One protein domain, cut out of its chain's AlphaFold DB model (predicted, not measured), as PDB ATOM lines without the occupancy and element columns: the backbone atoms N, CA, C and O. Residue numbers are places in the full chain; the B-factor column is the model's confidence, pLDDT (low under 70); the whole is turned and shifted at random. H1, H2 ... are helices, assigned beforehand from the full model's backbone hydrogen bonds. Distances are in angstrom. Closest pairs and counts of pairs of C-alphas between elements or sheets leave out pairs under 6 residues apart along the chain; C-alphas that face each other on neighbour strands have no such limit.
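What this domain is: This is residues 72 to 174 of the 312 residues of an uncharacterized protein of Tautonia plasticadhaerens (UniProt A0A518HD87). A long helix, H1, sticks out with residues 72 to 82 from a body of five short helices and long loops, with H2 and H4 nearest its middle. The 103 printed residues have six named helices, H1 to H6, and no named strand: all helix, compact, radius of gyration of the C-alphas 14.5 A, spans 45 by 30 by 26 A.

How they stand to each other: Begin at H1, residues 72 to 92; its residues 83 to 90 alone touch H2, residues 105 to 111, closest at C-alphas 87 and 108, 6.8 A. H4, residues 136 to 143, is close to but not clearly touching H2 (C-alphas 137 and 106, 7.4 A), H3, residues 116 to 122 (138 and 116, 7.3 A), and H5, residues 155 to 158 (139 and 155, 7.9 A). H6, residues 167 to 174, is likewise close to H2 (174 and 110, 7.0 A). Every O i to N i+4 pair is within hydrogen-bond range in H1, H2, H3, H4 and H6; H5 is too short for one.

Where its parts are: Find C-alpha 72 at (-1.805, 23.717, 27.141); H1 runs 30.2 A. H6 ends at (0.788, 43.194, 42.940).

The domain as a whole: The printed part has no cut. Links H1 to H2, H3 to H4 and H4 to H5 are long. pLDDT is under 70 at residues 124 to 132, 155 to 169 and 171.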
ATOM      1  N   VAL A  72      -1.287  22.407  26.719       90.00
ATOM      2  CA  VAL A  72      -1.805  23.717  27.141       90.00
ATOM      3  C   VAL A  72      -3.231  23.570  27.664       90.00
ATOM      4  O   VAL A  72      -3.573  24.193  28.668       90.00
ATOM      5  N   GLN A  73      -4.039  22.709  27.040       86.31
ATOM      6  CA  GLN A  73      -5.385  22.393  27.521       86.31
ATOM      7  C   GLN A  73      -5.340  21.792  28.931       86.31
ATOM      8  O   GLN A  73      -5.990  22.316  29.832       86.31
ATOM      9  N   GLN A  74      -4.484  20.793  29.162       90.50
ATOM     10  CA  GLN A  74      -4.322  20.168  30.480       90.50
ATOM     11  C   GLN A  74      -3.874  21.169  31.553       90.50
ATOM     12  O   GLN A  74      -4.401  21.174  32.666       90.50
ATOM     13  N   LYS A  75      -2.927  22.062  31.234       92.38
ATOM     14  CA  LYS A  75      -2.493  23.114  32.170       92.38
ATOM     15  C   LYS A  75      -3.599  24.128  32.454       92.38
ATOM     16  O   LYS A  75      -3.733  24.568  33.594       92.38
ATOM     17  N   ARG A  76      -4.396  24.490  31.447       90.06
ATOM     18  CA  ARG A  76      -5.559  25.366  31.616       90.06
ATOM     19  C   ARG A  76      -6.601  24.717  32.521       90.06
ATOM     20  O   ARG A  76      -7.077  25.372  33.436       90.06
ATOM     21  N   GLU A  77      -6.925  23.447  32.308       90.00
ATOM     22  CA  GLU A  77      -7.868  22.709  33.153       90.00
ATOM     23  C   GLU A  77      -7.376  22.594  34.598       90.00
ATOM     24  O   GLU A  77      -8.137  22.851  35.528       90.00
ATOM     25  N   ALA A  78      -6.091  22.293  34.799       92.75
ATOM     26  CA  ALA A  78      -5.488  22.269  36.128       92.75
ATOM     27  C   ALA A  78      -5.549  23.644  36.813       92.75
ATOM     28  O   ALA A  78      -5.871  23.724  37.997       92.75
ATOM     29  N   ALA A  79      -5.291  24.728  36.074       91.25
ATOM     30  CA  ALA A  79      -5.410  26.086  36.594       91.25
ATOM     31  C   ALA A  79      -6.862  26.434  36.954       91.25
ATOM     32  O   ALA A  79      -7.103  26.963  38.031       91.25
ATOM     33  N   LEU A  80      -7.831  26.093  36.099       86.88
ATOM     34  CA  LEU A  80      -9.256  26.303  36.375       86.88
ATOM     35  C   LEU A  80      -9.705  25.537  37.621       86.88
ATOM     36  O   LEU A  80     -10.410  26.089  38.461       86.88
ATOM     37  N   LYS A  81      -9.244  24.294  37.780       92.69
ATOM     38  CA  LYS A  81      -9.504  23.500  38.981       92.69
ATOM     39  C   LYS A  81      -8.894  24.141  40.231       92.69
ATOM     40  O   LYS A  81      -9.586  24.271  41.231       92.69
ATOM     41  N   ALA A  82      -7.637  24.574  40.167       92.81
ATOM     42  CA  ALA A  82      -6.971  25.228  41.293       92.81
ATOM     43  C   ALA A  82      -7.657  26.549  41.685       92.81
ATOM     44  O   ALA A  82      -7.782  26.852  42.868       92.81
ATOM     45  N   VAL A  83      -8.136  27.318  40.703       90.75
ATOM     46  CA  VAL A  83      -8.927  28.532  40.946       90.75
ATOM     47  C   VAL A  83     -10.248  28.189  41.630       90.75
ATOM     48  O   VAL A  83     -10.597  28.839  42.607       90.75
ATOM     49  N   ALA A  84     -10.958  27.156  41.171       88.69
ATOM     50  CA  ALA A  84     -12.198  26.722  41.808       88.69
ATOM     51  C   ALA A  84     -11.973  26.281  43.266       88.69
ATOM     52  O   ALA A  84     -12.714  26.690  44.153       88.69
ATOM     53  N   GLU A  85     -10.919  25.504  43.533       92.88
ATOM     54  CA  GLU A  85     -10.544  25.100  44.895       92.88
ATOM     55  C   GLU A  85     -10.189  26.307  45.778       92.88
ATOM     56  O   GLU A  85     -10.585  26.354  46.943       92.88
ATOM     57  N   LEU A  86      -9.492  27.308  45.228       92.12
ATOM     58  CA  LEU A  86      -9.191  28.553  45.936       92.12
ATOM     59  C   LEU A  86     -10.460  29.336  46.284       92.12
ATOM     60  O   LEU A  86     -10.558  29.848  47.396       92.12
ATOM     61  N   ILE A  87     -11.414  29.436  45.354       89.88
ATOM     62  CA  ILE A  87     -12.683  30.137  45.584       89.88
ATOM     63  C   ILE A  87     -13.447  29.469  46.726       89.88
ATOM     64  O   ILE A  87     -13.798  30.153  47.681       89.88
ATOM     65  N   VAL A  88     -13.604  28.142  46.691       92.31
ATOM     66  CA  VAL A  88     -14.275  27.394  47.767       92.31
ATOM     67  C   VAL A  88     -13.569  27.611  49.109       92.31
ATOM     68  O   VAL A  88     -14.217  27.905  50.109       92.31
ATOM     69  N   ALA A  89     -12.236  27.548  49.142       93.00
ATOM     70  CA  ALA A  89     -11.483  27.810  50.368       93.00
ATOM     71  C   ALA A  89     -11.670  29.252  50.881       93.00
ATOM     72  O   ALA A  89     -11.752  29.480  52.090       93.00
ATOM     73  N   ALA A  90     -11.746  30.235  49.981       90.88
ATOM     74  CA  ALA A  90     -11.987  31.631  50.331       90.88
ATOM     75  C   ALA A  90     -13.425  31.859  50.838       90.88
ATOM     76  O   ALA A  90     -13.625  32.628  51.779       90.88
ATOM     77  N   GLU A  91     -14.414  31.171  50.268       91.19
ATOM     78  CA  GLU A  91     -15.803  31.164  50.738       91.19
ATOM     79  C   GLU A  91     -15.925  30.548  52.134       91.19
ATOM     80  O   GLU A  91     -16.497  31.170  53.029       91.19
ATOM     81  N   GLU A  92     -15.321  29.376  52.360       93.00
ATOM     82  CA  GLU A  92     -15.290  28.715  53.672       93.00
ATOM     83  C   GLU A  92     -14.605  29.582  54.743       93.00
ATOM     84  O   GLU A  92     -15.001  29.570  55.910       93.00
ATOM     85  N   ALA A  93     -13.609  30.378  54.347       92.44
ATOM     86  CA  ALA A  93     -12.936  31.341  55.214       92.44
ATOM     87  C   ALA A  93     -13.720  32.657  55.422       92.44
ATOM     88  O   ALA A  93     -13.271  33.518  56.181       92.44
ATOM     89  N   GLY A  94     -14.868  32.847  54.757       90.69
ATOM     90  CA  GLY A  94     -15.668  34.077  54.825       90.69
ATOM     91  C   GLY A  94     -15.023  35.289  54.139       90.69
ATOM     92  O   GLY A  94     -15.391  36.434  54.420       90.69
ATOM     93  N   LEU A  95     -14.048  35.048  53.257       90.12
ATOM     94  CA  LEU A  95     -13.307  36.065  52.502       90.12
ATOM     95  C   LEU A  95     -14.008  36.462  51.193       90.12
ATOM     96  O   LEU A  95     -13.576  37.404  50.529       90.12
ATOM     97  N   VAL A  96     -15.082  35.763  50.829       90.69
ATOM     98  CA  VAL A  96     -15.914  36.057  49.659       90.69
ATOM     99  C   VAL A  96     -17.256  36.614  50.129       90.69
ATOM    100  O   VAL A  96     -18.065  35.926  50.741       90.69
ATOM    101  N   GLN A  97     -17.464  37.901  49.872       87.88
ATOM    102  CA  GLN A  97     -18.639  38.693  50.218       87.88
ATOM    103  C   GLN A  97     -19.050  39.472  48.964       87.88
ATOM    104  O   GLN A  97     -18.737  40.650  48.791       87.88
ATOM    105  N   THR A  98     -19.726  38.774  48.054       86.38
ATOM    106  CA  THR A  98     -20.167  39.293  46.756       86.38
ATOM    107  C   THR A  98     -21.600  38.847  46.458       86.38
ATOM    108  O   THR A  98     -22.084  37.873  47.029       86.38
ATOM    109  N   ASN A  99     -22.291  39.585  45.588       83.44
ATOM    110  CA  ASN A  99     -23.597  39.201  45.033       83.44
ATOM    111  C   ASN A  99     -23.468  38.645  43.599       83.44
ATOM    112  O   ASN A  99     -24.469  38.521  42.899       83.44
ATOM    113  N   VAL A 100     -22.242  38.388  43.137       84.06
ATOM    114  CA  VAL A 100     -21.936  37.902  41.787       84.06
ATOM    115  C   VAL A 100     -21.567  36.425  41.857       84.06
ATOM    116  O   VAL A 100     -20.701  36.057  42.646       84.06
ATOM    117  N   GLU A 101     -22.210  35.609  41.020       83.62
ATOM    118  CA  GLU A 101     -21.958  34.171  40.907       83.62
ATOM    119  C   GLU A 101     -21.519  33.830  39.468       83.62
ATOM    120  O   GLU A 101     -22.284  34.091  38.529       83.62
ATOM    121  N   PRO A 102     -20.320  33.251  39.252       81.81
ATOM    122  CA  PRO A 102     -19.293  32.919  40.249       81.81
ATOM    123  C   PRO A 102     -18.598  34.164  40.841       81.81
ATOM    124  O   PRO A 102     -18.620  35.226  40.212       81.81
ATOM    125  N   PRO A 103     -17.945  34.048  42.015       86.06
ATOM    126  CA  PRO A 103     -17.260  35.171  42.646       86.06
ATOM    127  C   PRO A 103     -16.173  35.801  41.760       86.06
ATOM    128  O   PRO A 103     -15.523  35.072  41.009       86.06
ATOM    129  N   PRO A 104     -15.899  37.116  41.901       85.38
ATOM    130  CA  PRO A 104     -14.845  37.814  41.167       85.38
ATOM    131  C   PRO A 104     -13.467  37.153  41.318       85.38
ATOM    132  O   PRO A 104     -12.761  37.323  42.318       85.38
ATOM    133  N   ILE A 105     -13.065  36.407  40.294       86.94
ATOM    134  CA  ILE A 105     -11.868  35.570  40.283       86.94
ATOM    135  C   ILE A 105     -10.609  36.422  40.437       86.94
ATOM    136  O   ILE A 105      -9.667  36.023  41.124       86.94
ATOM    137  N   LEU A 106     -10.562  37.599  39.808       82.75
ATOM    138  CA  LEU A 106      -9.370  38.449  39.849       82.75
ATOM    139  C   LEU A 106      -9.053  38.943  41.263       82.75
ATOM    140  O   LEU A 106      -7.883  38.980  41.646       82.75
ATOM    141  N   ASP A 107     -10.076  39.287  42.038       81.44
ATOM    142  CA  ASP A 107      -9.905  39.726  43.422       81.44
ATOM    143  C   ASP A 107      -9.492  38.564  44.322       81.44
ATOM    144  O   ASP A 107      -8.543  38.687  45.099       81.44
ATOM    145  N   VAL A 108     -10.101  37.392  44.141       86.38
ATOM    146  CA  VAL A 108      -9.702  36.186  44.874       86.38
ATOM    147  C   VAL A 108      -8.252  35.793  44.552       86.38
ATOM    148  O   VAL A 108      -7.486  35.493  45.464       86.38
ATOM    149  N   LEU A 109      -7.820  35.865  43.288       86.81
ATOM    150  CA  LEU A 109      -6.454  35.501  42.891       86.81
ATOM    151  C   LEU A 109      -5.387  36.509  43.331       86.81
ATOM    152  O   LEU A 109      -4.265  36.108  43.634       86.81
ATOM    153  N   VAL A 110      -5.692  37.810  43.309       82.69
ATOM    154  CA  VAL A 110      -4.701  38.865  43.589       82.69
ATOM    155  C   VAL A 110      -4.719  39.290  45.056       82.69
ATOM    156  O   VAL A 110      -3.663  39.552  45.629       82.69
ATOM    157  N   LEU A 111      -5.900  39.380  45.668       80.88
ATOM    158  CA  LEU A 111      -6.096  39.886  47.030       80.88
ATOM    159  C   LEU A 111      -6.426  38.779  48.040       80.88
ATOM    160  O   LEU A 111      -6.391  39.042  49.243       80.88
ATOM    161  N   GLY A 112      -6.756  37.568  47.581       83.81
ATOM    162  CA  GLY A 112      -7.188  36.461  48.443       83.81
ATOM    163  C   GLY A 112      -8.611  36.615  48.989       83.81
ATOM    164  O   GLY A 112      -9.017  35.829  49.839       83.81
ATOM    165  N   LYS A 113      -9.352  37.640  48.551       85.19
ATOM    166  CA  LYS A 113     -10.703  37.976  49.021       85.19
ATOM    167  C   LYS A 113     -11.459  38.788  47.972       85.19
ATOM    168  O   LYS A 113     -10.825  39.518  47.219       85.19
ATOM    169  N   SER A 114     -12.787  38.727  47.986       87.75
ATOM    170  CA  SER A 114     -13.682  39.607  47.214       87.75
ATOM    171  C   SER A 114     -14.725  40.165  48.176       87.75
ATOM    172  O   SER A 114     -15.428  39.396  48.822       87.75
ATOM    173  N   THR A 115     -14.783  41.488  48.338       85.88
ATOM    174  CA  THR A 115     -15.671  42.158  49.311       85.88
ATOM    175  C   THR A 115     -16.569  43.206  48.667       85.88
ATOM    176  O   THR A 115     -17.057  44.098  49.354       85.88
ATOM    177  N   ASP A 116     -16.812  43.095  47.358       81.94
ATOM    178  CA  ASP A 116     -17.559  44.081  46.572       81.94
ATOM    179  C   ASP A 116     -18.925  44.408  47.188       81.94
ATOM    180  O   ASP A 116     -19.317  45.571  47.228       81.94
ATOM    181  N   LYS A 117     -19.636  43.406  47.729       83.38
ATOM    182  CA  LYS A 117     -20.932  43.618  48.391       83.38
ATOM    183  C   LYS A 117     -20.792  44.490  49.634       83.38
ATOM    184  O   LYS A 117     -21.507  45.475  49.772       83.38
ATOM    185  N   THR A 118     -19.886  44.118  50.530       81.81
ATOM    186  CA  THR A 118     -19.682  44.805  51.810       81.81
ATOM    187  C   THR A 118     -19.165  46.221  51.593       81.81
ATOM    188  O   THR A 118     -19.628  47.153  52.245       81.81
ATOM    189  N   ASP A 119     -18.251  46.392  50.636       80.25
ATOM    190  CA  ASP A 119     -17.730  47.690  50.224       80.25
ATOM    191  C   ASP A 119     -18.879  48.580  49.702       80.25
ATOM    192  O   ASP A 119     -19.027  49.723  50.137       80.25
ATOM    193  N   LEU A 120     -19.742  48.047  48.828       77.00
ATOM    194  CA  LEU A 120     -20.904  48.758  48.283       77.00
ATOM    195  C   LEU A 120     -21.956  49.110  49.341       77.00
ATOM    196  O   LEU A 120     -22.470  50.229  49.340       77.00
ATOM    197  N   GLU A 121     -22.272  48.185  50.247       81.12
ATOM    198  CA  GLU A 121     -23.209  48.418  51.351       81.12
ATOM    199  C   GLU A 121     -22.685  49.505  52.301       81.12
ATOM    200  O   GLU A 121     -23.441  50.399  52.684       81.12
ATOM    201  N   ALA A 122     -21.387  49.490  52.617       77.88
ATOM    202  CA  ALA A 122     -20.750  50.503  53.459       77.88
ATOM    203  C   ALA A 122     -20.769  51.911  52.837       77.88
ATOM    204  O   ALA A 122     -20.762  52.903  53.564       77.88
ATOM    205  N   ALA A 123     -20.817  52.004  51.508       72.25
ATOM    206  CA  ALA A 123     -20.876  53.263  50.769       72.25
ATOM    207  C   ALA A 123     -22.283  53.626  50.266       72.25
ATOM    208  O   ALA A 123     -22.453  54.575  49.491       72.25
ATOM    209  N   SER A 124     -23.309  52.873  50.668       69.69
ATOM    210  CA  SER A 124     -24.690  53.136  50.274       69.69
ATOM    211  C   SER A 124     -25.117  54.553  50.681       69.69
ATOM    212  O   SER A 124     -24.926  54.977  51.821       69.69
ATOM    213  N   GLY A 125     -25.676  55.307  49.730       64.56
ATOM    214  CA  GLY A 125     -26.167  56.672  49.947       64.56
ATOM    215  C   GLY A 125     -25.139  57.797  49.776       64.56
ATOM    216  O   GLY A 125     -25.520  58.962  49.867       64.56
ATOM    217  N   ASN A 126     -23.869  57.497  49.481       65.88
ATOM    218  CA  ASN A 126     -22.866  58.520  49.182       65.88
ATOM    219  C   ASN A 126     -22.066  58.169  47.915       65.88
ATOM    220  O   ASN A 126     -21.091  57.416  47.942       65.88
ATOM    221  N   ALA A 127     -22.485  58.759  46.793       59.91
ATOM    222  CA  ALA A 127     -21.892  58.545  45.473       59.91
ATOM    223  C   ALA A 127     -20.393  58.897  45.405       59.91
ATOM    224  O   ALA A 127     -19.664  58.306  44.615       59.91
ATOM    225  N   GLU A 128     -19.909  59.813  46.250       60.31
ATOM    226  CA  GLU A 128     -18.495  60.197  46.303       60.31
ATOM    227  C   GLU A 128     -17.640  59.113  46.978       60.31
ATOM    228  O   GLU A 128     -16.515  58.847  46.562       60.31
ATOM    229  N   THR A 129     -18.201  58.405  47.965       61.62
ATOM    230  CA  THR A 129     -17.542  57.251  48.600       61.62
ATOM    231  C   THR A 129     -17.653  55.963  47.796       61.62
ATOM    232  O   THR A 129     -16.897  55.034  48.055       61.62
ATOM    233  N   GLN A 130     -18.553  55.901  46.809       62.97
ATOM    234  CA  GLN A 130     -18.688  54.730  45.940       62.97
ATOM    235  C   GLN A 130     -17.613  54.639  44.847       62.97
ATOM    236  O   GLN A 130     -17.511  53.613  44.164       62.97
ATOM    237  N   VAL A 131     -16.778  55.679  44.729       60.00
ATOM    238  CA  VAL A 131     -15.688  55.765  43.759       60.00
ATOM    239  C   VAL A 131     -14.677  54.661  43.962       60.00
ATOM    240  O   VAL A 131     -13.894  54.625  44.908       60.00
ATOM    241  N   GLY A 132     -14.690  53.757  42.993       63.56
ATOM    242  CA  GLY A 132     -13.764  52.661  42.907       63.56
ATOM    243  C   GLY A 132     -13.914  51.628  44.006       63.56
ATOM    244  O   GLY A 132     -12.909  51.183  44.549       63.56
ATOM    245  N   LEU A 133     -15.139  51.225  44.321       72.38
ATOM    246  CA  LEU A 133     -15.388  50.112  45.238       72.38
ATOM    247  C   LEU A 133     -15.522  48.772  44.527       72.38
ATOM    248  O   LEU A 133     -15.110  47.759  45.079       72.38
ATOM    249  N   VAL A 134     -16.032  48.777  43.297       72.88
ATOM    250  CA  VAL A 134     -16.382  47.546  42.585       72.88
ATOM    251  C   VAL A 134     -15.239  47.110  41.679       72.88
ATOM    252  O   VAL A 134     -14.732  47.905  40.878       72.88
ATOM    253  N   ASN A 135     -14.834  45.845  41.772       76.06
ATOM    254  CA  ASN A 135     -13.889  45.243  40.838       76.06
ATOM    255  C   ASN A 135     -14.438  45.301  39.391       76.06
ATOM    256  O   ASN A 135     -15.647  45.168  39.185       76.06
ATOM    257  N   PRO A 136     -13.586  45.476  38.360       77.50
ATOM    258  CA  PRO A 136     -14.015  45.408  36.960       77.50
ATOM    259  C   PRO A 136     -14.825  44.152  36.582       77.50
ATOM    260  O   PRO A 136     -15.703  44.249  35.734       77.50
ATOM    261  N   GLU A 137     -14.567  42.994  37.191       79.00
ATOM    262  CA  GLU A 137     -15.303  41.743  36.977       79.00
ATOM    263  C   GLU A 137     -16.710  41.797  37.581       79.00
ATOM    264  O   GLU A 137     -17.682  41.516  36.882       79.00
ATOM    265  N   ALA A 138     -16.840  42.253  38.832       81.62
ATOM    266  CA  ALA A 138     -18.144  42.466  39.458       81.62
ATOM    267  C   ALA A 138     -18.962  43.515  38.687       81.62
ATOM    268  O   ALA A 138     -20.142  43.320  38.407       81.62
ATOM    269  N   PHE A 139     -18.310  44.587  38.237       81.19
ATOM    270  CA  PHE A 139     -18.940  45.583  37.384       81.19
ATOM    271  C   PHE A 139     -19.385  45.014  36.032       81.19
ATOM    272  O   PHE A 139     -20.506  45.271  35.592       81.19
ATOM    273  N   ALA A 140     -18.536  44.229  35.367       78.50
ATOM    274  CA  ALA A 140     -18.893  43.583  34.110       78.50
ATOM    275  C   ALA A 140     -20.088  42.640  34.294       78.50
ATOM    276  O   ALA A 140     -20.984  42.643  33.451       78.50
ATOM    277  N   ALA A 141     -20.152  41.898  35.402       80.44
ATOM    278  CA  ALA A 141     -21.294  41.050  35.724       80.44
ATOM    279  C   ALA A 141     -22.597  41.858  35.855       80.44
ATOM    280  O   ALA A 141     -23.617  41.464  35.290       80.44
ATOM    281  N   TYR A 142     -22.555  43.029  36.499       80.25
ATOM    282  CA  TYR A 142     -23.717  43.918  36.587       80.25
ATOM    283  C   TYR A 142     -24.170  44.457  35.223       80.25
ATOM    284  O   TYR A 142     -25.363  44.500  34.926       80.25
ATOM    285  N   PHE A 143     -23.229  44.832  34.354       76.88
ATOM    286  CA  PHE A 143     -23.540  45.408  33.037       76.88
ATOM    287  C   PHE A 143     -23.956  44.373  31.992       76.88
ATOM    288  O   PHE A 143     -24.651  44.704  31.033       76.88
ATOM    289  N   THR A 144     -23.535  43.123  32.162       79.12
ATOM    290  CA  THR A 144     -23.906  42.011  31.276       79.12
ATOM    291  C   THR A 144     -25.179  41.292  31.730       79.12
ATOM    292  O   THR A 144     -25.632  40.382  31.041       79.12
ATOM    293  N   GLY A 145     -25.781  41.716  32.850       76.50
ATOM    294  CA  GLY A 145     -27.002  41.127  33.408       76.50
ATOM    295  C   GLY A 145     -26.780  39.806  34.149       76.50
ATOM    296  O   GLY A 145     -27.748  39.118  34.456       76.50
ATOM    297  N   TYR A 146     -25.526  39.447  34.439       75.88
ATOM    298  CA  TYR A 146     -25.186  38.283  35.263       75.88
ATOM    299  C   TYR A 146     -25.497  38.506  36.748       75.88
ATOM    300  O   TYR A 146     -25.707  37.544  37.480       75.88
ATOM    301  N   ALA A 147     -25.549  39.764  37.187       78.06
ATOM    302  CA  ALA A 147     -26.013  40.151  38.510       78.06
ATOM    303  C   ALA A 147     -26.791  41.473  38.429       78.06
ATOM    304  O   ALA A 147     -26.572  42.274  37.520       78.06
ATOM    305  N   GLU A 148     -27.690  41.717  39.379       79.69
ATOM    306  CA  GLU A 148     -28.417  42.986  39.443       79.69
ATOM    307  C   GLU A 148     -27.512  44.089  40.024       79.69
ATOM    308  O   GLU A 148     -26.957  43.910  41.114       79.69
ATOM    309  N   PRO A 149     -27.329  45.223  39.319       77.06
ATOM    310  CA  PRO A 149     -26.587  46.349  39.864       77.06
ATOM    311  C   PRO A 149     -27.337  46.972  41.050       77.06
ATOM    312  O   PRO A 149     -28.539  47.230  40.939       77.06
ATOM    313  N   PRO A 150     -26.639  47.320  42.143       74.50
ATOM    314  CA  PRO A 150     -27.170  48.259  43.122       74.50
ATOM    315  C   PRO A 150     -27.590  49.590  42.479       74.50
ATOM    316  O   PRO A 150     -26.997  50.041  41.494       74.50
ATOM    317  N   GLU A 151     -28.596  50.249  43.057       75.75
ATOM    318  CA  GLU A 151     -29.061  51.555  42.583       75.75
ATOM    319  C   GLU A 151     -27.932  52.600  42.612       75.75
ATOM    320  O   GLU A 151     -27.170  52.701  43.573       75.75
ATOM    321  N   GLY A 152     -27.833  53.402  41.546       71.75
ATOM    322  CA  GLY A 152     -26.845  54.483  41.440       71.75
ATOM    323  C   GLY A 152     -25.470  54.074  40.901       71.75
ATOM    324  O   GLY A 152     -24.589  54.929  40.821       71.75
ATOM    325  N   LEU A 153     -25.274  52.818  40.482       71.50
ATOM    326  CA  LEU A 153     -24.011  52.382  39.883       71.50
ATOM    327  C   LEU A 153     -23.794  52.956  38.474       71.50
ATOM    328  O   LEU A 153     -24.593  52.760  37.561       71.50
ATOM    329  N   THR A 154     -22.650  53.604  38.270       71.00
ATOM    330  CA  THR A 154     -22.182  54.138  36.987       71.00
ATOM    331  C   THR A 154     -20.752  53.681  36.696       71.00
ATOM    332  O   THR A 154     -19.950  53.443  37.602       71.00
ATOM    333  N   ALA A 155     -20.394  53.577  35.414       65.25
ATOM    334  CA  ALA A 155     -19.049  53.164  35.003       65.25
ATOM    335  C   ALA A 155     -17.955  54.117  35.505       65.25
ATOM    336  O   ALA A 155     -16.849  53.703  35.835       65.25
ATOM    337  N   GLN A 156     -18.281  55.405  35.544       65.38
ATOM    338  CA  GLN A 156     -17.355  56.483  35.847       65.38
ATOM    339  C   GLN A 156     -17.117  56.633  37.350       65.38
ATOM    340  O   GLN A 156     -16.010  56.990  37.744       65.38
ATOM    341  N   ALA A 157     -18.137  56.369  38.172       64.44
ATOM    342  CA  ALA A 157     -18.077  56.611  39.607       64.44
ATOM    343  C   ALA A 157     -18.022  55.343  40.457       64.44
ATOM    344  O   ALA A 157     -17.904  55.480  41.658       64.44
ATOM    345  N   ASN A 158     -18.124  54.125  39.915       68.62
ATOM    346  CA  ASN A 158     -18.251  52.929  40.769       68.62
ATOM    347  C   ASN A 158     -17.293  51.800  40.408       68.62
ATOM    348  O   ASN A 158     -16.921  51.007  41.276       68.62
ATOM    349  N   VAL A 159     -16.834  51.748  39.156       69.31
ATOM    350  CA  VAL A 159     -15.728  50.863  38.803       69.31
ATOM    351  C   VAL A 159     -14.493  51.372  39.514       69.31
ATOM    352  O   VAL A 159     -14.155  52.552  39.425       69.31
ATOM    353  N   ARG A 160     -13.762  50.468  40.161       65.81
ATOM    354  CA  ARG A 160     -12.390  50.686  40.625       65.81
ATOM    355  C   ARG A 160     -11.451  50.791  39.424       65.81
ATOM    356  O   ARG A 160     -10.464  50.073  39.320       65.81
ATOM    357  N   ILE A 161     -11.725  51.737  38.523       59.84
ATOM    358  CA  ILE A 161     -10.735  52.306  37.618       59.84
ATOM    359  C   ILE A 161      -9.959  53.278  38.493       59.84
ATOM    360  O   ILE A 161     -10.232  54.475  38.544       59.84
ATOM    361  N   ARG A 162      -9.010  52.730  39.260       49.31
ATOM    362  CA  ARG A 162      -7.959  53.536  39.884       49.31
ATOM    363  C   ARG A 162      -7.463  54.528  38.826       49.31
ATOM    364  O   ARG A 162      -7.288  54.111  37.678       49.31
ATOM    365  N   GLN A 163      -7.244  55.796  39.194       45.78
ATOM    366  CA  GLN A 163      -6.678  56.800  38.283       45.78
ATOM    367  C   GLN A 163      -5.593  56.158  37.398       45.78
ATOM    368  O   GLN A 163      -4.749  55.428  37.933       45.78
ATOM    369  N   PRO A 164      -5.621  56.385  36.072       51.50
ATOM    370  CA  PRO A 164      -4.926  55.543  35.098       51.50
ATOM    371  C   PRO A 164      -3.409  55.423  35.320       51.50
ATOM    372  O   PRO A 164      -2.796  54.497  34.796       51.50
ATOM    373  N   SER A 165      -2.797  56.323  36.093       52.78
ATOM    374  CA  SER A 165      -1.356  56.359  36.341       52.78
ATOM    375  C   SER A 165      -0.878  55.545  37.549       52.78
ATOM    376  O   SER A 165       0.153  54.888  37.435       52.78
ATOM    377  N   GLU A 166      -1.570  55.556  38.692       54.31
ATOM    378  CA  GLU A 166      -0.992  55.018  39.940       54.31
ATOM    379  C   GLU A 166      -1.561  53.660  40.351       54.31
ATOM    380  O   GLU A 166      -0.811  52.700  40.527       54.31
ATOM    381  N   GLY A 167      -2.883  53.518  40.463       52.38
ATOM    382  CA  GLY A 167      -3.430  52.269  41.004       52.38
ATOM    383  C   GLY A 167      -3.536  51.131  39.987       52.38
ATOM    384  O   GLY A 167      -3.570  49.973  40.394       52.38
ATOM    385  N   LEU A 168      -3.529  51.423  38.679       60.84
ATOM    386  CA  LEU A 168      -3.405  50.380  37.657       60.84
ATOM    387  C   LEU A 168      -2.006  49.758  37.707       60.84
ATOM    388  O   LEU A 168      -1.871  48.535  37.680       60.84
ATOM    389  N   LYS A 169      -0.973  50.597  37.852       67.31
ATOM    390  CA  LYS A 169       0.400  50.138  38.047       67.31
ATOM    391  C   LYS A 169       0.515  49.318  39.331       67.31
ATOM    392  O   LYS A 169       1.000  48.202  39.260       67.31
ATOM    393  N   GLU A 170      -0.004  49.808  40.456       71.75
ATOM    394  CA  GLU A 170       0.010  49.073  41.730       71.75
ATOM    395  C   GLU A 170      -0.699  47.709  41.622       71.75
ATOM    396  O   GLU A 170      -0.222  46.713  42.160       71.75
ATOM    397  N   PHE A 171      -1.820  47.632  40.896       65.94
ATOM    398  CA  PHE A 171      -2.517  46.368  40.650       65.94
ATOM    399  C   PHE A 171      -1.690  45.412  39.781       65.94
ATOM    400  O   PHE A 171      -1.563  44.233  40.112       65.94
ATOM    401  N   PHE A 172      -1.089  45.906  38.694       73.62
ATOM    402  CA  PHE A 172      -0.193  45.102  37.862       73.62
ATOM    403  C   PHE A 172       1.074  44.684  38.607       73.62
ATOM    404  O   PHE A 172       1.508  43.552  38.419       73.62
ATOM    405  N   ASP A 173       1.627  45.543  39.460       82.19
ATOM    406  CA  ASP A 173       2.772  45.238  40.313       82.19
ATOM    407  C   ASP A 173       2.396  44.128  41.298       82.19
ATOM    408  O   ASP A 173       3.054  43.099  41.308       82.19
ATOM    409  N   LYS A 174       1.275  44.248  42.026       77.44
ATOM    410  CA  LYS A 174       0.788  43.194  42.940       77.44
ATOM    411  C   LYS A 174       0.537  41.876  42.222       77.44
ATOM    412  O   LYS A 174       0.949  40.823  42.699       77.44
TER     413      LYS A 174